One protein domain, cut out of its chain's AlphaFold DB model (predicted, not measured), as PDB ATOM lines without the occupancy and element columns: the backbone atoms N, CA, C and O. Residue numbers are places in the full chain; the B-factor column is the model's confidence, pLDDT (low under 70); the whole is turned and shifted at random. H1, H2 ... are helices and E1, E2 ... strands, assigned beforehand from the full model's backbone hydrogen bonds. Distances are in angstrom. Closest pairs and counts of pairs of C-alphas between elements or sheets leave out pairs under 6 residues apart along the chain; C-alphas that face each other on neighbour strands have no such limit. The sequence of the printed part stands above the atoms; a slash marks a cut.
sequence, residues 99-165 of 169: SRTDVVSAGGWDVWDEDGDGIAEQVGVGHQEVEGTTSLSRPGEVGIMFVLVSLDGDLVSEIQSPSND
ATOM      1  N   SER A  99     -19.016   9.765  -2.387       98.50
ATOM      2  CA  SER A  99     -17.759  10.382  -2.804       98.50
ATOM      3  C   SER A  99     -17.044  11.064  -1.638       98.50
ATOM      4  O   SER A  99     -17.678  11.525  -0.690       98.50
ATOM      5  N   ARG A 100     -15.730  11.267  -1.758       98.12
ATOM      6  CA  ARG A 100     -14.954  12.123  -0.847       98.12
ATOM      7  C   ARG A 100     -15.565  13.517  -0.689       98.12
ATOM      8  O   ARG A 100     -15.539  14.087   0.395       98.12
ATOM      9  N   THR A 101     -16.147  14.067  -1.756       98.12
ATOM     10  CA  THR A 101     -16.817  15.376  -1.694       98.12
ATOM     11  C   THR A 101     -18.051  15.337  -0.795       98.12
ATOM     12  O   THR A 101     -18.306  16.307  -0.080       98.12
ATOM     13  N   ASP A 102     -18.791  14.228  -0.789       98.44
ATOM     14  CA  ASP A 102     -19.930  14.040   0.111       98.44
ATOM     15  C   ASP A 102     -19.449  13.948   1.563       98.44
ATOM     16  O   ASP A 102     -19.991  14.633   2.424       98.44
ATOM     17  N   VAL A 103     -18.366  13.202   1.820       98.12
ATOM     18  CA  VAL A 103     -17.750  13.090   3.156       98.12
ATOM     19  C   VAL A 103     -17.288  14.458   3.674       98.12
ATOM     20  O   VAL A 103     -17.597  14.838   4.801       98.12
ATOM     21  N   VAL A 104     -16.614  15.254   2.838       97.31
ATOM     22  CA  VAL A 104     -16.219  16.631   3.188       97.31
ATOM     23  C   VAL A 104     -17.446  17.513   3.441       97.31
ATOM     24  O   VAL A 104     -17.439  18.343   4.348       97.31
ATOM     25  N   SER A 105     -18.519  17.333   2.668       97.69
ATOM     26  CA  SER A 105     -19.769  18.086   2.847       97.69
ATOM     27  C   SER A 105     -20.494  17.723   4.147       97.69
ATOM     28  O   SER A 105     -21.135  18.593   4.732       97.69
ATOM     29  N   ALA A 106     -20.339  16.485   4.621       97.25
ATOM     30  CA  ALA A 106     -20.777  16.019   5.938       97.25
ATOM     31  C   ALA A 106     -19.858  16.487   7.087       97.25
ATOM     32  O   ALA A 106     -20.059  16.120   8.240       97.25
ATOM     33  N   GLY A 107     -18.845  17.314   6.802       96.75
ATOM     34  CA  GLY A 107     -17.931  17.844   7.815       96.75
ATOM     35  C   GLY A 107     -16.803  16.888   8.201       96.75
ATOM     36  O   GLY A 107     -16.253  17.026   9.292       96.75
ATOM     37  N   GLY A 108     -16.461  15.941   7.326       96.75
ATOM     38  CA  GLY A 108     -15.381  14.999   7.580       96.75
ATOM     39  C   GLY A 108     -14.018  15.667   7.797       96.75
ATOM     40  O   GLY A 108     -13.706  16.673   7.149       96.75
ATOM     41  N   TRP A 109     -13.198  15.101   8.687       95.38
ATOM     42  CA  TRP A 109     -11.816  15.533   8.933       95.38
ATOM     43  C   TRP A 109     -10.824  14.367   8.888       95.38
ATOM     44  O   TRP A 109     -11.161  13.227   9.208       95.38
ATOM     45  N   ASP A 110      -9.581  14.674   8.529       95.25
ATOM     46  CA  ASP A 110      -8.514  13.689   8.366       95.25
ATOM     47  C   ASP A 110      -8.182  12.986   9.693       95.25
ATOM     48  O   ASP A 110      -7.817  13.633  10.680       95.25
ATOM     49  N   VAL A 111      -8.293  11.655   9.707       94.75
ATOM     50  CA  VAL A 111      -7.903  10.796  10.837       94.75
ATOM     51  C   VAL A 111      -6.570  10.117  10.547       94.75
ATOM     52  O   VAL A 111      -5.663  10.170  11.380       94.75
ATOM     53  N   TRP A 112      -6.434   9.504   9.369       94.81
ATOM     54  CA  TRP A 112      -5.213   8.812   8.974       94.81
ATOM     55  C   TRP A 112      -4.986   8.883   7.463       94.81
ATOM     56  O   TRP A 112      -5.883   8.585   6.677       94.81
ATOM     57  N   ASP A 113      -3.771   9.281   7.101       95.00
ATOM     58  CA  ASP A 113      -3.196   9.261   5.754       95.00
ATOM     59  C   ASP A 113      -2.157   8.129   5.758       95.00
ATOM     60  O   ASP A 113      -1.119   8.223   6.424       95.00
ATOM     61  N   GLU A 114      -2.512   7.003   5.138       92.44
ATOM     62  CA  GLU A 114      -1.751   5.758   5.223       92.44
ATOM     63  C   GLU A 114      -0.471   5.812   4.386       92.44
ATOM     64  O   GLU A 114       0.560   5.264   4.800       92.44
ATOM     65  N   ASP A 115      -0.514   6.469   3.227       93.50
ATOM     66  CA  ASP A 115       0.607   6.513   2.287       93.50
ATOM     67  C   ASP A 115       1.439   7.808   2.362       93.50
ATOM     68  O   ASP A 115       2.566   7.859   1.844       93.50
ATOM     69  N   GLY A 116       0.960   8.802   3.110       94.94
ATOM     70  CA  GLY A 116       1.631  10.063   3.387       94.94
ATOM     71  C   GLY A 116       1.614  11.035   2.209       94.94
ATOM     72  O   GLY A 116       2.522  11.876   2.116       94.94
ATOM     73  N   ASP A 117       0.664  10.908   1.280       95.12
ATOM     74  CA  ASP A 117       0.552  11.780   0.111       95.12
ATOM     75  C   ASP A 117      -0.131  13.133   0.405       95.12
ATOM     76  O   ASP A 117      -0.072  14.060  -0.418       95.12
ATOM     77  N   GLY A 118      -0.670  13.293   1.618       95.12
ATOM     78  CA  GLY A 118      -1.391  14.472   2.081       95.12
ATOM     79  C   GLY A 118      -2.906  14.397   1.886       95.12
ATOM     80  O   GLY A 118      -3.568  15.428   2.045       95.12
ATOM     81  N   ILE A 119      -3.451  13.235   1.528       95.38
ATOM     82  CA  ILE A 119      -4.879  12.944   1.412       95.38
ATOM     83  C   ILE A 119      -5.194  11.794   2.372       95.38
ATOM     84  O   ILE A 119      -4.590  10.744   2.304       95.38
ATOM     85  N   ALA A 120      -6.155  11.974   3.279       96.56
ATOM     86  CA  ALA A 120      -6.486  10.915   4.227       96.56
ATOM     87  C   ALA A 120      -7.349   9.802   3.598       96.56
ATOM     88  O   ALA A 120      -8.394  10.082   2.991       96.56
ATOM     89  N   GLU A 121      -6.975   8.541   3.815       97.31
ATOM     90  CA  GLU A 121      -7.799   7.357   3.523       97.31
ATOM     91  C   GLU A 121      -8.830   7.109   4.619       97.31
ATOM     92  O   GLU A 121      -9.865   6.505   4.355       97.31
ATOM     93  N   GLN A 122      -8.578   7.583   5.839       97.50
ATOM     94  CA  GLN A 122      -9.515   7.485   6.952       97.50
ATOM     95  C   GLN A 122      -9.932   8.871   7.416       97.50
ATOM     96  O   GLN A 122      -9.102   9.723   7.744       97.50
ATOM     97  N   VAL A 123     -11.241   9.076   7.474       97.75
ATOM     98  CA  VAL A 123     -11.868  10.352   7.799       97.75
ATOM     99  C   VAL A 123     -12.871  10.131   8.924       97.75
ATOM    100  O   VAL A 123     -13.646   9.178   8.897       97.75
ATOM    101  N   GLY A 124     -12.858  11.003   9.925       97.12
ATOM    102  CA  GLY A 124     -13.872  11.024  10.974       97.12
ATOM    103  C   GLY A 124     -15.049  11.893  10.551       97.12
ATOM    104  O   GLY A 124     -14.844  12.916   9.902       97.12
ATOM    105  N   VAL A 125     -16.273  11.494  10.896       97.19
ATOM    106  CA  VAL A 125     -17.511  12.254  10.655       97.19
ATOM    107  C   VAL A 125     -18.342  12.310  11.940       97.19
ATOM    108  O   VAL A 125     -18.476  11.307  12.646       97.19
ATOM    109  N   GLY A 126     -18.895  13.495  12.234       94.25
ATOM    110  CA  GLY A 126     -19.568  13.809  13.503       94.25
ATOM    111  C   GLY A 126     -18.613  13.789  14.705       94.25
ATOM    112  O   GLY A 126     -17.529  13.245  14.618       94.25
ATOM    113  N   HIS A 127     -18.952  14.391  15.844       92.25
ATOM    114  CA  HIS A 127     -18.095  14.297  17.035       92.25
ATOM    115  C   HIS A 127     -18.909  14.290  18.324       92.25
ATOM    116  O   HIS A 127     -19.904  15.002  18.439       92.25
ATOM    117  N   GLN A 128     -18.429  13.546  19.316       95.25
ATOM    118  CA  GLN A 128     -18.943  13.581  20.681       95.25
ATOM    119  C   GLN A 128     -17.784  13.516  21.675       95.25
ATOM    120  O   GLN A 128     -17.069  12.521  21.712       95.25
ATOM    121  N   GLU A 129     -17.586  14.569  22.472       95.12
ATOM    122  CA  GLU A 129     -16.580  14.575  23.544       95.12
ATOM    123  C   GLU A 129     -16.946  13.575  24.648       95.12
ATOM    124  O   GLU A 129     -18.098  13.493  25.078       95.12
ATOM    125  N   VAL A 130     -15.948  12.836  25.133       93.69
ATOM    126  CA  VAL A 130     -16.093  11.863  26.220       93.69
ATOM    127  C   VAL A 130     -15.346  12.368  27.444       93.69
ATOM    128  O   VAL A 130     -14.136  12.190  27.595       93.69
ATOM    129  N   GLU A 131     -16.084  13.030  28.330       93.06
ATOM    130  CA  GLU A 131     -15.553  13.613  29.562       93.06
ATOM    131  C   GLU A 131     -14.733  12.607  30.384       93.06
ATOM    132  O   GLU A 131     -15.110  11.450  30.568       93.06
ATOM    133  N   GLY A 132     -13.601  13.069  30.915       91.44
ATOM    134  CA  GLY A 132     -12.681  12.238  31.697       91.44
ATOM    135  C   GLY A 132     -11.673  11.429  30.874       91.44
ATOM    136  O   GLY A 132     -10.760  10.857  31.468       91.44
ATOM    137  N   THR A 133     -11.775  11.425  29.542       94.31
ATOM    138  CA  THR A 133     -10.756  10.853  28.645       94.31
ATOM    139  C   THR A 133      -9.711  11.897  28.234       94.31
ATOM    140  O   THR A 133      -9.845  13.095  28.493       94.31
ATOM    141  N   THR A 134      -8.634  11.454  27.587       93.94
ATOM    142  CA  THR A 134      -7.656  12.334  26.931       93.94
ATOM    143  C   THR A 134      -7.468  11.862  25.500       93.94
ATOM    144  O   THR A 134      -7.231  10.674  25.281       93.94
ATOM    145  N   SER A 135      -7.541  12.790  24.546       93.19
ATOM    146  CA  SER A 135      -7.301  12.479  23.139       93.19
ATOM    147  C   SER A 135      -5.857  12.005  22.924       93.19
ATOM    148  O   SER A 135      -4.888  12.619  23.385       93.19
ATOM    149  N   LEU A 136      -5.720  10.902  22.194       91.00
ATOM    150  CA  LEU A 136      -4.466  10.306  21.742       91.00
ATOM    151  C   LEU A 136      -3.905  11.023  20.509       91.00
ATOM    152  O   LEU A 136      -2.695  10.997  20.287       91.00
ATOM    153  N   SER A 137      -4.764  11.663  19.714       87.69
ATOM    154  CA  SER A 137      -4.387  12.354  18.477       87.69
ATOM    155  C   SER A 137      -4.165  13.857  18.686       87.69
ATOM    156  O   SER A 137      -3.365  14.471  17.978       87.69
ATOM    157  N   ARG A 138      -4.824  14.451  19.691       86.81
ATOM    158  CA  ARG A 138      -4.809  15.892  19.982       86.81
ATOM    159  C   ARG A 138      -4.393  16.142  21.438       86.81
ATOM    160  O   ARG A 138      -5.232  16.231  22.334       86.81
ATOM    161  N   PRO A 139      -3.078  16.257  21.713       87.69
ATOM    162  CA  PRO A 139      -2.571  16.382  23.075       87.69
ATOM    163  C   PRO A 139      -3.174  17.562  23.848       87.69
ATOM    164  O   PRO A 139      -3.026  18.719  23.457       87.69
ATOM    165  N   GLY A 140      -3.771  17.265  25.004       89.62
ATOM    166  CA  GLY A 140      -4.390  18.259  25.887       89.62
ATOM    167  C   GLY A 140      -5.872  18.520  25.614       89.62
ATOM    168  O   GLY A 140      -6.472  19.304  26.349       89.62
ATOM    169  N   GLU A 141      -6.456  17.861  24.613       94.00
ATOM    170  CA  GLU A 141      -7.895  17.864  24.347       94.00
ATOM    171  C   GLU A 141      -8.582  16.633  24.963       94.00
ATOM    172  O   GLU A 141      -7.942  15.621  25.275       94.00
ATOM    173  N   VAL A 142      -9.899  16.736  25.159       95.81
ATOM    174  CA  VAL A 142     -10.754  15.616  25.577       95.81
ATOM    175  C   VAL A 142     -10.865  14.629  24.413       95.81
ATOM    176  O   VAL A 142     -10.879  15.038  23.250       95.81
ATOM    177  N   GLY A 143     -10.901  13.332  24.715       95.19
ATOM    178  CA  GLY A 143     -11.141  12.313  23.700       95.19
ATOM    179  C   GLY A 143     -12.544  12.429  23.108       95.19
ATOM    180  O   GLY A 143     -13.465  12.941  23.747       95.19
ATOM    181  N   ILE A 144     -12.712  11.965  21.876       95.81
ATOM    182  CA  ILE A 144     -13.974  12.003  21.144       95.81
ATOM    183  C   ILE A 144     -14.355  10.627  20.605       95.81
ATOM    184  O   ILE A 144     -13.490   9.812  20.283       95.81
ATOM    185  N   MET A 145     -15.659  10.415  20.452       96.19
ATOM    186  CA  MET A 145     -16.236   9.396  19.580       96.19
ATOM    187  C   MET A 145     -16.683  10.011  18.254       96.19
ATOM    188  O   MET A 145     -17.049  11.190  18.199       96.19
ATOM    189  N   PHE A 146     -16.654   9.205  17.199       97.06
ATOM    190  CA  PHE A 146     -17.035   9.591  15.844       97.06
ATOM    191  C   PHE A 146     -17.352   8.371  14.974       97.06
ATOM    192  O   PHE A 146     -17.030   7.238  15.334       97.06
ATOM    193  N   VAL A 147     -17.945   8.610  13.803       98.31
ATOM    194  CA  VAL A 147     -18.063   7.599  12.743       98.31
ATOM    195  C   VAL A 147     -16.790   7.631  11.904       98.31
ATOM    196  O   VAL A 147     -16.428   8.678  11.369       98.31
ATOM    197  N   LEU A 148     -16.103   6.497  11.783       98.19
ATOM    198  CA  LEU A 148     -14.937   6.362  10.914       98.19
ATOM    199  C   LEU A 148     -15.380   5.959   9.507       98.19
ATOM    200  O   LEU A 148     -16.138   5.009   9.328       98.19
ATOM    201  N   VAL A 149     -14.885   6.679   8.509       98.50
ATOM    202  CA  VAL A 149     -15.127   6.435   7.089       98.50
ATOM    203  C   VAL A 149     -13.790   6.121   6.432       98.50
ATOM    204  O   VAL A 149     -12.889   6.962   6.451       98.50
ATOM    205  N   SER A 150     -13.671   4.943   5.823       98.50
ATOM    206  CA  SER A 150     -12.509   4.586   5.003       98.50
ATOM    207  C   SER A 150     -12.820   4.826   3.528       98.50
ATOM    208  O   SER A 150     -13.933   4.551   3.064       98.50
ATOM    209  N   LEU A 151     -11.845   5.337   2.779       98.56
ATOM    210  CA  LEU A 151     -11.941   5.594   1.346       98.56
ATOM    211  C   LEU A 151     -11.004   4.676   0.552       98.56
ATOM    212  O   LEU A 151      -9.847   4.492   0.910       98.56
ATOM    213  N   ASP A 152     -11.501   4.146  -0.564       97.56
ATOM    214  CA  ASP A 152     -10.686   3.586  -1.645       97.56
ATOM    215  C   ASP A 152     -10.655   4.609  -2.791       97.56
ATOM    216  O   ASP A 152     -11.638   4.819  -3.516       97.56
ATOM    217  N   GLY A 153      -9.542   5.340  -2.883       95.81
ATOM    218  CA  GLY A 153      -9.432   6.542  -3.703       95.81
ATOM    219  C   GLY A 153     -10.386   7.645  -3.229       95.81
ATOM    220  O   GLY A 153     -10.215   8.223  -2.155       95.81
ATOM    221  N   ASP A 154     -11.393   7.953  -4.047       96.94
ATOM    222  CA  ASP A 154     -12.388   9.002  -3.773       96.94
ATOM    223  C   ASP A 154     -13.771   8.451  -3.408       96.94
ATOM    224  O   ASP A 154     -14.745   9.206  -3.388       96.94
ATOM    225  N   LEU A 155     -13.881   7.147  -3.145       98.50
ATOM    226  CA  LEU A 155     -15.140   6.500  -2.792       98.50
ATOM    227  C   LEU A 155     -15.057   5.895  -1.398       98.50
ATOM    228  O   LEU A 155     -14.085   5.226  -1.070       98.50
ATOM    229  N   VAL A 156     -16.111   6.080  -0.609       98.75
ATOM    230  CA  VAL A 156     -16.274   5.397   0.675       98.75
ATOM    231  C   VAL A 156     -16.306   3.891   0.433       98.75
ATOM    232  O   VAL A 156     -17.166   3.399  -0.298       98.75
ATOM    233  N   SER A 157     -15.382   3.166   1.049       98.62
ATOM    234  CA  SER A 157     -15.292   1.705   1.003       98.62
ATOM    235  C   SER A 157     -15.821   1.058   2.282       98.62
ATOM    236  O   SER A 157     -16.319  -0.066   2.235       98.62
ATOM    237  N   GLU A 158     -15.773   1.780   3.403       98.69
ATOM    238  CA  GLU A 158     -16.186   1.284   4.710       98.69
ATOM    239  C   GLU A 158     -16.720   2.414   5.596       98.69
ATOM    240  O   GLU A 158     -16.233   3.544   5.550       98.69
ATOM    241  N   ILE A 159     -17.719   2.090   6.417       98.81
ATOM    242  CA  ILE A 159     -18.232   2.940   7.494       98.81
ATOM    243  C   ILE A 159     -18.198   2.119   8.781       98.81
ATOM    244  O   ILE A 159     -18.771   1.033   8.821       98.81
ATOM    245  N   GLN A 160     -17.573   2.637   9.834       98.56
ATOM    246  CA  GLN A 160     -17.463   1.983  11.134       98.56
ATOM    247  C   GLN A 160     -17.914   2.917  12.259       98.56
ATOM    248  O   GLN A 160     -17.536   4.088  12.300       98.56
ATOM    249  N   SER A 161     -18.684   2.384  13.208       98.12
ATOM    250  CA  SER A 161     -19.075   3.101  14.423       98.12
ATOM    251  C   SER A 161     -19.305   2.143  15.607       98.12
ATOM    252  O   SER A 161     -19.719   1.002  15.381       98.12
ATOM    253  N   PRO A 162     -19.040   2.559  16.859       96.44
ATOM    254  CA  PRO A 162     -18.337   3.785  17.209       96.44
ATOM    255  C   PRO A 162     -16.841   3.641  16.905       96.44
ATOM    256  O   PRO A 162     -16.268   2.554  16.993       96.44
ATOM    257  N   SER A 163     -16.201   4.750  16.550       96.12
ATOM    258  CA  SER A 163     -14.747   4.904  16.566       96.12
ATOM    259  C   SER A 163     -14.374   6.000  17.558       96.12
ATOM    260  O   SER A 163     -15.221   6.805  17.949       96.12
ATOM    261  N   ASN A 164     -13.129   6.012  18.021       94.94
ATOM    262  CA  ASN A 164     -12.677   6.957  19.031       94.94
ATOM    263  C   ASN A 164     -11.187   7.287  18.901       94.94
ATOM    264  O   ASN A 164     -10.435   6.595  18.215       94.94
ATOM    265  N   ASP A 165     -10.770   8.367  19.560       93.56
ATOM    266  CA  ASP A 165      -9.367   8.780  19.642       93.56
ATOM    267  C   ASP A 165      -8.806   8.719  21.069       93.56
ATOM    268  O   ASP A 165      -7.844   9.421  21.368       93.56
TER     269      ASP A 165
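AT A GLANCE: This is residues 99 to 165 of the 169 residues of an uncharacterized protein of Microbacterium sp. Root553 (UniProt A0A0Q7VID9). A strongly twisted sheet of four antiparallel strands makes the body of this domain, with the short helix H1 over one face, near the turn that joins E3 to E4. The long loop of residues 130 to 143, at the other end of the E2 and E3 hairpin, makes one end of the long axis. The printed part has 67 residues, with one named helix and four named strands in the order H1, E1, E2, E3, E4; the class is mostly strand. The sheet runs E1, E2, E3, E4, a meander, each strand the antiparallel neighbour of the one before. The whole is compact, with a radius of gyration of the C-alphas of 12.1 A, yet elongated, spanning 36 by 22 by 17 A.

HOW THE PARTS SIT: Start at the inner strands E2, residues 122 to 129, and E3, residues 144 to 152, an antiparallel hairpin at 167 degrees. Look there for N 123 and O 149, 2.9 A apart, and N 145 and O 128, 2.8 A apart. E2 bends by 72 degrees at residue 126. On the other side of E3 comes the edge strand E4, residues 155 to 164, a hairpin with E3 at 160 degrees; N 148 and O 160 are 2.9 A apart. E4 bends by 79 degrees at residue 161. The other edge strand, E1, residues 109 to 112, is a hairpin with E2 at 117 degrees, with N 109 and O 124 3.0 A apart. E1 and E4 are apart. H1, residues 100 to 105, is on the sheet at a height of 8.5 A over it. It lies over E3, where 4 of its C-alphas fall, and only just not over E2, where 2 fall; on the local plane it runs along the strands, at 2 degrees to E3. The closest C-alphas of H1 and E4 are those of Arg 100 and Leu 155, 6.0 A apart. In H1 every O i to N i+4 pair is within hydrogen-bond range.

IN THESE COORDINATES: Find C-alpha 144 at (-13.974, 12.003, 21.144); from there E3 runs 24.5 A to C-alpha 152. E4 runs 22.0 A from C-alpha 155 to C-alpha 164 at (-12.677, 6.957, 19.031). E2 spans 19.4 A and E1 9.4 A. H1 begins at C-alpha 100, at (-14.954, 12.123, -0.847), and is 8.5 A long.

THE WHOLE: The C-alphas of Gly 132 and Gly 153, the two farthest apart, are 36.0 A from each other. The printed part has no cut. The link E2 to E3, 14 residues, is long; those from H1 to E1 and from E3 to E4 are tight. The mean pLDDT of the printed part is 95.7, and no printed residue is under 70.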